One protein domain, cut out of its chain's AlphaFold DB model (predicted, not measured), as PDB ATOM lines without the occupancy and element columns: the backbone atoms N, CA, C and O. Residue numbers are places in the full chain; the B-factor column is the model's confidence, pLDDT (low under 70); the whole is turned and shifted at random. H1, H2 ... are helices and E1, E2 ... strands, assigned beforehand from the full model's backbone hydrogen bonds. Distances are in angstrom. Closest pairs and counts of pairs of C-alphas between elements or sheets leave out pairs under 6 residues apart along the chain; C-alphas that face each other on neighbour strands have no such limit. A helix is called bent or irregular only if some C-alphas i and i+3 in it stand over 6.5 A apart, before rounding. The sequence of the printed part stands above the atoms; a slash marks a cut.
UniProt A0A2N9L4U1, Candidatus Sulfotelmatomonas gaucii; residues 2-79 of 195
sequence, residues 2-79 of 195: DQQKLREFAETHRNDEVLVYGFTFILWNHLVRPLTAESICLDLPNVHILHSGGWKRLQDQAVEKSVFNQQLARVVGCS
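This is residues 2 to 79 of the 195 residues of a protein of Candidatus Sulfotelmatomonas gaucii (UniProt A0A2N9L4U1). Two helices, H2 and H4, cross steeply near the middle of the domain, and a narrow ribbon of two parallel strands, E1 and E2, runs over them on one side. H1 sits at one end of the long axis and the small helix H3 at the other, while the link of residues 38 to 46 passes between H1 and the end of H4. The printed part has 78 residues with four named helices and two named strands, in the order H1, E1, H2, E2, H3, H4, of the mixed class, helices and strands. The sheet has the order E1, E2. The whole is compact, with a radius of gyration of the C-alphas of 12.2 A, yet elongated, spanning 36 by 23 by 19 A.

Start with H1, residues 3 to 12, which touches no helix. Go on to E1, residues 18 to 23, and set it beside E2, residues 47 to 52: the two are parallel neighbours, with 21 degrees between their directions. Among the C-alphas that face each other, those of Val 18 and Val 47 are 4.7 A apart and those of Phe 23 and Ser 52 are 5.2 A apart. Look there for N 48 and O 18 at 2.8 A, and N 22 and O 50 at 3.1 A, both within hydrogen-bond range. Between these strands in the chain comes H2, residues 24 to 37, and E1, H2 and E2 form a strand-helix-strand unit, two parallel neighbour strands with a helix between them, whose crossover is right-handed. The closest C-alphas of H2 and E2 are those of Thr 24 and Ser 52, 5.5 A apart. With residues 24 to 25 alone, H2 touches H3, residues 55 to 59; their closest C-alphas are those of Phe 25 and Leu 58, 6.6 A apart. H2 also touches H4, residues 65 to 76, at a steep tilt of 54 degrees, the same way; their closest C-alphas are those of Val 32 and Leu 72, 5.6 A apart. H4 and E2 are near each other, with 8 pairs of C-alphas within 10 A. H1 is apart from H2, E2, H3 and H4, and H3 and H4 are apart, but only just, at 8.4 A between their closest C-alphas. In the backbones of H1, H3 and H4 each O i to N i+4 pair is within hydrogen-bond range; in H2, 7 of 10 are.

Find C-alpha 3 at (350.650, 607.971, 464.938); from there H1 runs 14.2 A to C-alpha 12. E1 begins at C-alpha 18, at (340.799, 606.834, 480.309), and is 16.8 A long. H2 follows it directly and runs 18.0 A, from Thr 24 to Ala 37; it is neither bent nor irregular, but only just: C-alphas 30 and 33 are 6.5 A apart. E2, from Val 47 to Ser 52, is 16.5 A long. H3, from Trp 55 to Gln 59, is 6.1 A long. H4 starts at Lys 65 and runs 16.4 A to C-alpha 76 at (338.450, 608.430, 468.878).

Look for the two C-alphas farthest apart at Asn 15 and Asp 60, 36.7 A from each other. The first and last printed C-alphas, of Asp 2 and Ser 79, are 24.1 A apart. The printed part has no cut. The link from H2 to E2, of 9 residues, is short but not tight; the other links are tight, and no link is long. The mean pLDDT of the printed part is 93.6, that of H3 is 80, and no printed residue is under 70.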
ATOM      1  N   ASP A   2     352.923 611.614 466.372       88.88
ATOM      2  CA  ASP A   2     353.450 610.253 466.211       88.88
ATOM      3  C   ASP A   2     352.273 609.267 466.237       88.88
ATOM      4  O   ASP A   2     351.701 608.997 467.293       88.88
ATOM      5  N   GLN A   3     351.842 608.814 465.058       86.88
ATOM      6  CA  GLN A   3     350.650 607.971 464.938       86.88
ATOM      7  C   GLN A   3     350.857 606.558 465.484       86.88
ATOM      8  O   GLN A   3     349.891 605.944 465.928       86.88
ATOM      9  N   GLN A   4     352.089 606.042 465.451       91.56
ATOM     10  CA  GLN A   4     352.371 604.695 465.931       91.56
ATOM     11  C   GLN A   4     352.138 604.624 467.440       91.56
ATOM     12  O   GLN A   4     351.345 603.805 467.896       91.56
ATOM     13  N   LYS A   5     352.714 605.566 468.196       94.38
ATOM     14  CA  LYS A   5     352.495 605.642 469.649       94.38
ATOM     15  C   LYS A   5     351.032 605.846 470.022       94.38
ATOM     16  O   LYS A   5     350.578 605.325 471.033       94.38
ATOM     17  N   LEU A   6     350.292 606.611 469.220       93.44
ATOM     18  CA  LEU A   6     348.866 606.833 469.452       93.44
ATOM     19  C   LEU A   6     348.055 605.539 469.291       93.44
ATOM     20  O   LEU A   6     347.154 605.288 470.087       93.44
ATOM     21  N   ARG A   7     348.385 604.716 468.289       93.38
ATOM     22  CA  ARG A   7     347.749 603.407 468.078       93.38
ATOM     23  C   ARG A   7     348.128 602.414 469.168       93.38
ATOM     24  O   ARG A   7     347.238 601.792 469.726       93.38
ATOM     25  N   GLU A   8     349.406 602.337 469.524       96.19
ATOM     26  CA  GLU A   8     349.883 601.481 470.620       96.19
ATOM     27  C   GLU A   8     349.193 601.837 471.947       96.19
ATOM     28  O   GLU A   8     348.752 600.953 472.683       96.19
ATOM     29  N   PHE A   9     349.034 603.135 472.232       95.62
ATOM     30  CA  PHE A   9     348.261 603.611 473.380       95.62
ATOM     31  C   PHE A   9     346.801 603.150 473.306       95.62
ATOM     32  O   PHE A   9     346.269 602.631 474.287       95.62
ATOM     33  N   ALA A  10     346.159 603.324 472.149       95.94
ATOM     34  CA  ALA A  10     344.761 602.965 471.963       95.94
ATOM     35  C   ALA A  10     344.513 601.455 472.114       95.94
ATOM     36  O   ALA A  10     343.569 601.048 472.783       95.94
ATOM     37  N   GLU A  11     345.398 600.625 471.563       96.38
ATOM     38  CA  GLU A  11     345.345 599.167 471.698       96.38
ATOM     39  C   GLU A  11     345.541 598.724 473.151       96.38
ATOM     40  O   GLU A  11     344.786 597.889 473.651       96.38
ATOM     41  N   THR A  12     346.518 599.317 473.845       97.44
ATOM     42  CA  THR A  12     346.831 598.990 475.245       97.44
ATOM     43  C   THR A  12     345.670 599.327 476.180       97.44
ATOM     44  O   THR A  12     345.364 598.546 477.078       97.44
ATOM     45  N   HIS A  13     345.006 600.463 475.952       96.50
ATOM     46  CA  HIS A  13     343.990 601.014 476.852       96.50
ATOM     47  C   HIS A  13     342.556 600.882 476.332       96.50
ATOM     48  O   HIS A  13     341.646 601.520 476.859       96.50
ATOM     49  N   ARG A  14     342.323 600.042 475.317       95.81
ATOM     50  CA  ARG A  14     341.017 599.881 474.659       95.81
ATOM     51  C   ARG A  14     339.850 599.703 475.631       95.81
ATOM     52  O   ARG A  14     338.769 600.248 475.420       95.81
ATOM     53  N   ASN A  15     340.059 598.898 476.671       96.19
ATOM     54  CA  ASN A  15     339.016 598.538 477.630       96.19
ATOM     55  C   ASN A  15     339.113 599.331 478.944       96.19
ATOM     56  O   ASN A  15     338.255 599.156 479.808       96.19
ATOM     57  N   ASP A  16     340.114 600.198 479.087       97.38
ATOM     58  CA  ASP A  16     340.350 600.967 480.304       97.38
ATOM     59  C   ASP A  16     339.486 602.234 480.327       97.38
ATOM     60  O   ASP A  16     339.179 602.825 479.292       97.38
ATOM     61  N   GLU A  17     339.125 602.697 481.524       96.94
ATOM     62  CA  GLU A  17     338.567 604.040 481.700       96.94
ATOM     63  C   GLU A  17     339.711 605.060 481.641       96.94
ATOM     64  O   GLU A  17     340.560 605.126 482.533       96.94
ATOM     65  N   VAL A  18     339.735 605.859 480.574       96.25
ATOM     66  CA  VAL A  18     340.799 606.834 480.309       96.25
ATOM     67  C   VAL A  18     340.214 608.241 480.308       96.25
ATOM     68  O   VAL A  18     339.219 608.508 479.642       96.25
ATOM     69  N   LEU A  19     340.866 609.173 481.000       97.19
ATOM     70  CA  LEU A  19     340.571 610.600 480.897       97.19
ATOM     71  C   LEU A  19     341.683 611.297 480.112       97.19
ATOM     72  O   LEU A  19     342.843 611.289 480.524       97.19
ATOM     73  N   VAL A  20     341.321 611.940 479.006       96.44
ATOM     74  CA  VAL A  20     342.227 612.753 478.189       96.44
ATOM     75  C   VAL A  20     341.820 614.214 478.303       96.44
ATOM     76  O   VAL A  20     340.645 614.548 478.175       96.44
ATOM     77  N   TYR A  21     342.800 615.095 478.497       96.06
ATOM     78  CA  TYR A  21     342.606 616.535 478.391       96.06
ATOM     79  C   TYR A  21     343.377 617.110 477.202       96.06
ATOM     80  O   TYR A  21     344.538 616.761 476.981       96.06
ATOM     81  N   GLY A  22     342.762 618.034 476.462       94.50
ATOM     82  CA  GLY A  22     343.443 618.781 475.410       94.50
ATOM     83  C   GLY A  22     342.777 620.113 475.088       94.50
ATOM     84  O   GLY A  22     341.586 620.309 475.306       94.50
ATOM     85  N   PHE A  23     343.543 621.049 474.530       93.94
ATOM     86  CA  PHE A  23     342.970 622.297 474.029       93.94
ATOM     87  C   PHE A  23     342.187 622.042 472.739       93.94
ATOM     88  O   PHE A  23     342.713 621.404 471.824       93.94
ATOM     89  N   THR A  24     340.977 622.599 472.619       94.44
ATOM     90  CA  THR A  24     340.067 622.344 471.482       94.44
ATOM     91  C   THR A  24     340.751 622.573 470.131       94.44
ATOM     92  O   THR A  24     340.666 621.739 469.235       94.44
ATOM     93  N   PHE A  25     341.505 623.669 469.988       91.88
ATOM     94  CA  PHE A  25     342.226 623.985 468.748       91.88
ATOM     95  C   PHE A  25     343.330 622.973 468.408       91.88
ATOM     96  O   PHE A  25     343.514 622.638 467.237       91.88
ATOM     97  N   ILE A  26     344.048 622.473 469.419       93.31
ATOM     98  CA  ILE A  26     345.112 621.478 469.235       93.31
ATOM     99  C   ILE A  26     344.497 620.139 468.839       93.31
ATOM    100  O   ILE A  26     344.927 619.545 467.853       93.31
ATOM    101  N   LEU A  27     343.459 619.702 469.560       95.94
ATOM    102  CA  LEU A  27     342.722 618.482 469.233       95.94
ATOM    103  C   LEU A  27     342.168 618.556 467.807       95.94
ATOM    104  O   LEU A  27     342.333 617.616 467.038       95.94
ATOM    105  N   TRP A  28     341.591 619.689 467.407       95.44
ATOM    106  CA  TRP A  28     341.064 619.854 466.054       95.44
ATOM    107  C   TRP A  28     342.145 619.701 464.979       95.44
ATOM    108  O   TRP A  28     342.012 618.887 464.065       95.44
ATOM    109  N   ASN A  29     343.232 620.471 465.082       93.00
ATOM    110  CA  ASN A  29     344.233 620.540 464.019       93.00
ATOM    111  C   ASN A  29     345.181 619.353 463.973       93.00
ATOM    112  O   ASN A  29     345.617 618.981 462.885       93.00
ATOM    113  N   HIS A  30     345.516 618.786 465.129       93.31
ATOM    114  CA  HIS A  30     346.562 617.772 465.225       93.31
ATOM    115  C   HIS A  30     346.027 616.367 465.457       93.31
ATOM    116  O   HIS A  30     346.773 615.430 465.202       93.31
ATOM    117  N   LEU A  31     344.770 616.208 465.884       95.44
ATOM    118  CA  LEU A  31     344.145 614.899 466.082       95.44
ATOM    119  C   LEU A  31     342.981 614.685 465.108       95.44
ATOM    120  O   LEU A  31     343.054 613.813 464.249       95.44
ATOM    121  N   VAL A  32     341.939 615.516 465.174       96.44
ATOM    122  CA  VAL A  32     340.712 615.320 464.386       96.44
ATOM    123  C   VAL A  32     340.984 615.400 462.891       96.44
ATOM    124  O   VAL A  32     340.666 614.460 462.164       96.44
ATOM    125  N   ARG A  33     341.589 616.494 462.413       95.12
ATOM    126  CA  ARG A  33     341.828 616.690 460.976       95.12
ATOM    127  C   ARG A  33     342.735 615.608 460.366       95.12
ATOM    128  O   ARG A  33     342.323 615.053 459.347       95.12
ATOM    129  N   PRO A  34     343.905 615.265 460.946       95.25
ATOM    130  CA  PRO A  34     344.766 614.225 460.385       95.25
ATOM    131  C   PRO A  34     344.114 612.839 460.397       95.25
ATOM    132  O   PRO A  34     344.080 612.176 459.365       95.25
ATOM    133  N   LEU A  35     343.513 612.425 461.522       96.19
ATOM    134  CA  LEU A  35     342.878 611.107 461.608       96.19
ATOM    135  C   LEU A  35     341.655 610.996 460.693       96.19
ATOM    136  O   LEU A  35     341.440 609.950 460.091       96.19
ATOM    137  N   THR A  36     340.891 612.078 460.517       95.94
ATOM    138  CA  THR A  36     339.773 612.106 459.559       95.94
ATOM    139  C   THR A  36     340.270 611.963 458.121       95.94
ATOM    140  O   THR A  36     339.698 611.183 457.362       95.94
ATOM    141  N   ALA A  37     341.335 612.682 457.744       95.50
ATOM    142  CA  ALA A  37     341.906 612.620 456.395       95.50
ATOM    143  C   ALA A  37     342.398 611.209 456.033       95.50
ATOM    144  O   ALA A  37     342.287 610.789 454.885       95.50
ATOM    145  N   GLU A  38     342.886 610.465 457.024       94.88
ATOM    146  CA  GLU A  38     343.381 609.095 456.874       94.88
ATOM    147  C   GLU A  38     342.325 608.029 457.226       94.88
ATOM    148  O   GLU A  38     342.617 606.836 457.201       94.88
ATOM    149  N   SER A  39     341.085 608.439 457.532       95.12
ATOM    150  CA  SER A  39     339.980 607.552 457.939       95.12
ATOM    151  C   SER A  39     340.320 606.626 459.119       95.12
ATOM    152  O   SER A  39     339.904 605.470 459.165       95.12
ATOM    153  N   ILE A  40     341.078 607.140 460.087       94.50
ATOM    154  CA  ILE A  40     341.525 606.411 461.273       94.50
ATOM    155  C   ILE A  40     340.505 606.569 462.406       94.50
ATOM    156  O   ILE A  40     340.070 607.678 462.717       94.50
ATOM    157  N   CYS A  41     340.187 605.450 463.057       96.62
ATOM    158  CA  CYS A  41     339.480 605.386 464.332       96.62
ATOM    159  C   CYS A  41     340.389 604.708 465.368       96.62
ATOM    160  O   CYS A  41     340.997 603.683 465.051       96.62
ATOM    161  N   LEU A  42     340.502 605.277 466.570       96.38
ATOM    162  CA  LEU A  42     341.323 604.724 467.655       96.38
ATOM    163  C   LEU A  42     340.622 603.599 468.437       96.38
ATOM    164  O   LEU A  42     341.305 602.852 469.122       96.38
ATOM    165  N   ASP A  43     339.298 603.462 468.319       96.81
ATOM    166  CA  ASP A  43     338.486 602.458 469.031       96.81
ATOM    167  C   ASP A  43     338.694 602.480 470.559       96.81
ATOM    168  O   ASP A  43     338.941 601.455 471.189       96.81
ATOM    169  N   LEU A  44     338.596 603.671 471.161       97.38
ATOM    170  CA  LEU A  44     338.663 603.898 472.609       97.38
ATOM    171  C   LEU A  44     337.262 604.187 473.184       97.38
ATOM    172  O   LEU A  44     336.972 605.328 473.540       97.38
ATOM    173  N   PRO A  45     336.355 603.200 473.301       97.44
ATOM    174  CA  PRO A  45     334.952 603.447 473.656       97.44
ATOM    175  C   PRO A  45     334.749 604.028 475.064       97.44
ATOM    176  O   PRO A  45     333.771 604.742 475.298       97.44
ATOM    177  N   ASN A  46     335.680 603.754 475.983       97.56
ATOM    178  CA  ASN A  46     335.600 604.130 477.397       97.56
ATOM    179  C   ASN A  46     336.377 605.417 477.731       97.56
ATOM    180  O   ASN A  46     336.542 605.764 478.898       97.56
ATOM    181  N   VAL A  47     336.864 606.155 476.728       97.69
ATOM    182  CA  VAL A  47     337.595 607.404 476.977       97.69
ATOM    183  C   VAL A  47     336.647 608.574 477.220       97.69
ATOM    184  O   VAL A  47     335.718 608.819 476.452       97.69
ATOM    185  N   HIS A  48     336.927 609.352 478.259       97.69
ATOM    186  CA  HIS A  48     336.397 610.696 478.438       97.69
ATOM    187  C   HIS A  48     337.395 611.714 477.902       97.69
ATOM    188  O   HIS A  48     338.562 611.718 478.299       97.69
ATOM    189  N   ILE A  49     336.941 612.603 477.021       98.00
ATOM    190  CA  ILE A  49     337.762 613.709 476.536       98.00
ATOM    191  C   ILE A  49     337.226 615.004 477.105       98.00
ATOM    192  O   ILE A  49     336.150 615.471 476.742       98.00
ATOM    193  N   LEU A  50     338.024 615.602 477.975       97.38
ATOM    194  CA  LEU A  50     337.795 616.930 478.495       97.38
ATOM    195  C   LEU A  50     338.570 617.935 477.634       97.38
ATOM    196  O   LEU A  50     339.763 617.763 477.383       97.38
ATOM    197  N   HIS A  51     337.927 619.004 477.183       96.62
ATOM    198  CA  HIS A  51     338.615 620.022 476.393       96.62
ATOM    199  C   HIS A  51     338.143 621.432 476.713       96.62
ATOM    200  O   HIS A  51     337.068 621.646 477.268       96.62
ATOM    201  N   SER A  52     338.986 622.409 476.395       93.50
ATOM    202  CA  SER A  52     338.661 623.821 476.573       93.50
ATOM    203  C   SER A  52     339.530 624.723 475.699       93.50
ATOM    204  O   SER A  52     340.519 624.301 475.088       93.50
ATOM    205  N   GLY A  53     339.153 626.000 475.636       87.69
ATOM    206  CA  GLY A  53     339.925 627.044 474.965       87.69
ATOM    207  C   GLY A  53     339.996 626.896 473.442       87.69
ATOM    208  O   GLY A  53     339.468 625.967 472.848       87.69
ATOM    209  N   GLY A  54     340.627 627.859 472.767       83.19
ATOM    210  CA  GLY A  54     340.898 627.779 471.322       83.19
ATOM    211  C   GLY A  54     339.702 627.999 470.380       83.19
ATOM    212  O   GLY A  54     339.924 628.106 469.175       83.19
ATOM    213  N   TRP A  55     338.476 628.149 470.896       85.81
ATOM    214  CA  TRP A  55     337.255 628.322 470.093       85.81
ATOM    215  C   TRP A  55     337.301 629.495 469.111       85.81
ATOM    216  O   TRP A  55     336.879 629.333 467.974       85.81
ATOM    217  N   LYS A  56     337.901 630.634 469.483       79.31
ATOM    218  CA  LYS A  56     338.036 631.797 468.583       79.31
ATOM    219  C   LYS A  56     338.703 631.434 467.245       79.31
ATOM    220  O   LYS A  56     338.223 631.820 466.191       79.31
ATOM    221  N   ARG A  57     339.766 630.618 467.278       79.19
ATOM    222  CA  ARG A  57     340.478 630.175 466.064       79.19
ATOM    223  C   ARG A  57     339.697 629.140 465.247       79.19
ATOM    224  O   ARG A  57     339.998 628.947 464.072       79.19
ATOM    225  N   LEU A  58     338.772 628.419 465.880       79.69
ATOM    226  CA  LEU A  58     337.864 627.481 465.212       79.69
ATOM    227  C   LEU A  58     336.696 628.224 464.560       79.69
ATOM    228  O   LEU A  58     336.309 627.873 463.452       79.69
ATOM    229  N   GLN A  59     336.193 629.280 465.200       77.69
ATOM    230  CA  GLN A  59     335.183 630.171 464.628       77.69
ATOM    231  C   GLN A  59     335.705 630.869 463.365       77.69
ATOM    232  O   GLN A  59     334.991 630.915 462.370       77.69
ATOM    233  N   ASP A  60     336.979 631.287 463.346       78.69
ATOM    234  CA  ASP A  60     337.643 631.791 462.129       78.69
ATOM    235  C   ASP A  60     337.695 630.738 460.995       78.69
ATOM    236  O   ASP A  60     337.834 631.081 459.824       78.69
ATOM    237  N   GLN A  61     337.578 629.449 461.337       80.25
ATOM    238  CA  GLN A  61     337.487 628.318 460.405       80.25
ATOM    239  C   GLN A  61     336.040 627.831 460.190       80.25
ATOM    240  O   GLN A  61     335.847 626.786 459.573       80.25
ATOM    241  N   ALA A  62     335.036 628.554 460.705       83.81
ATOM    242  CA  ALA A  62     333.618 628.185 460.679       83.81
ATOM    243  C   ALA A  62     333.313 626.791 461.271       83.81
ATOM    244  O   ALA A  62     332.428 626.074 460.801       83.81
ATOM    245  N   VAL A  63     334.062 626.385 462.302       86.69
ATOM    246  CA  VAL A  63     333.855 625.104 462.988       86.69
ATOM    247  C   VAL A  63     332.922 625.295 464.174       86.69
ATOM    248  O   VAL A  63     333.298 625.866 465.199       86.69
ATOM    249  N   GLU A  64     331.715 624.755 464.036       89.88
ATOM    250  CA  GLU A  64     330.720 624.697 465.103       89.88
ATOM    251  C   GLU A  64     331.074 623.652 466.165       89.88
ATOM    252  O   GLU A  64     331.673 622.608 465.884       89.88
ATOM    253  N   LYS A  65     330.636 623.898 467.403       90.50
ATOM    254  CA  LYS A  65     330.938 623.014 468.536       90.50
ATOM    255  C   LYS A  65     330.403 621.596 468.365       90.50
ATOM    256  O   LYS A  65     331.106 620.631 468.653       90.50
ATOM    257  N   SER A  66     329.183 621.465 467.855       91.56
ATOM    258  CA  SER A  66     328.573 620.165 467.564       91.56
ATOM    259  C   SER A  66     329.388 619.367 466.543       91.56
ATOM    260  O   SER A  66     329.602 618.172 466.732       91.56
ATOM    261  N   VAL A  67     329.899 620.034 465.503       94.06
ATOM    262  CA  VAL A  67     330.740 619.419 464.469       94.06
ATOM    263  C   VAL A  67     332.062 618.951 465.064       94.06
ATOM    264  O   VAL A  67     332.456 617.808 464.837       94.06
ATOM    265  N   PHE A  68     332.723 619.795 465.861       95.56
ATOM    266  CA  PHE A  68     333.950 619.412 466.560       95.56
ATOM    267  C   PHE A  68     333.732 618.162 467.428       95.56
ATOM    268  O   PHE A  68     334.453 617.180 467.257       95.56
ATOM    269  N   ASN A  69     332.713 618.167 468.298       95.69
ATOM    270  CA  ASN A  69     332.445 617.054 469.213       95.69
ATOM    271  C   ASN A  69     332.161 615.749 468.455       95.69
ATOM    272  O   ASN A  69     332.707 614.704 468.804       95.69
ATOM    273  N   GLN A  70     331.350 615.802 467.393       96.69
ATOM    274  CA  GLN A  70     331.018 614.627 466.583       96.69
ATOM    275  C   GLN A  70     332.236 614.051 465.855       96.69
ATOM    276  O   GLN A  70     332.435 612.837 465.853       96.69
ATOM    277  N   GLN A  71     333.058 614.903 465.235       97.56
ATOM    278  CA  GLN A  71     334.249 614.446 464.516       97.56
ATOM    279  C   GLN A  71     335.301 613.891 465.478       97.56
ATOM    280  O   GLN A  71     335.905 612.861 465.186       97.56
ATOM    281  N   LEU A  72     335.483 614.526 466.639       97.94
ATOM    282  CA  LEU A  72     336.385 614.029 467.672       97.94
ATOM    283  C   LEU A  72     335.935 612.665 468.205       97.94
ATOM    284  O   LEU A  72     336.733 611.733 468.209       97.94
ATOM    285  N   ALA A  73     334.658 612.523 468.568       98.12
ATOM    286  CA  ALA A  73     334.089 611.245 468.996       98.12
ATOM    287  C   ALA A  73     334.285 610.148 467.935       98.12
ATOM    288  O   ALA A  73     334.691 609.033 468.257       98.12
ATOM    289  N   ARG A  74     334.085 610.487 466.653       98.19
ATOM    290  CA  ARG A  74     334.261 609.557 465.531       98.19
ATOM    291  C   ARG A  74     335.695 609.050 465.388       98.19
ATOM    292  O   ARG A  74     335.876 607.847 465.242       98.19
ATOM    293  N   VAL A  75     336.697 609.933 465.383       97.94
ATOM    294  CA  VAL A  75     338.103 609.502 465.209       97.94
ATOM    295  C   VAL A  75     338.649 608.799 466.451       97.94
ATOM    296  O   VAL A  75     339.570 607.994 466.357       97.94
ATOM    297  N   VAL A  76     338.085 609.086 467.620       97.44
ATOM    298  CA  VAL A  76     338.450 608.430 468.878       97.44
ATOM    299  C   VAL A  76     337.763 607.070 469.019       97.44
ATOM    300  O   VAL A  76     338.335 606.160 469.612       97.44
ATOM    301  N   GLY A  77     336.573 606.903 468.443       97.62
ATOM    302  CA  GLY A  77     335.776 605.686 468.583       97.62
ATOM    303  C   GLY A  77     334.995 605.628 469.894       97.62
ATOM    304  O   GLY A  77     334.831 604.548 470.453       97.62
ATOM    305  N   CYS A  78     334.526 606.773 470.396       97.75
ATOM    306  CA  CYS A  78     333.710 606.858 471.608       97.75
ATOM    307  C   CYS A  78     332.374 607.564 471.344       97.75
ATOM    308  O   CYS A  78     332.124 608.097 470.261       97.75
ATOM    309  N   SER A  79     331.488 607.548 472.339       96.75
ATOM    310  CA  SER A  79     330.198 608.228 472.231       96.75
ATOM    311  C   SER A  79     330.348 609.753 472.391       96.75
ATOM    312  O   SER A  79     331.140 610.194 473.228       96.75
TER     313      SER A  79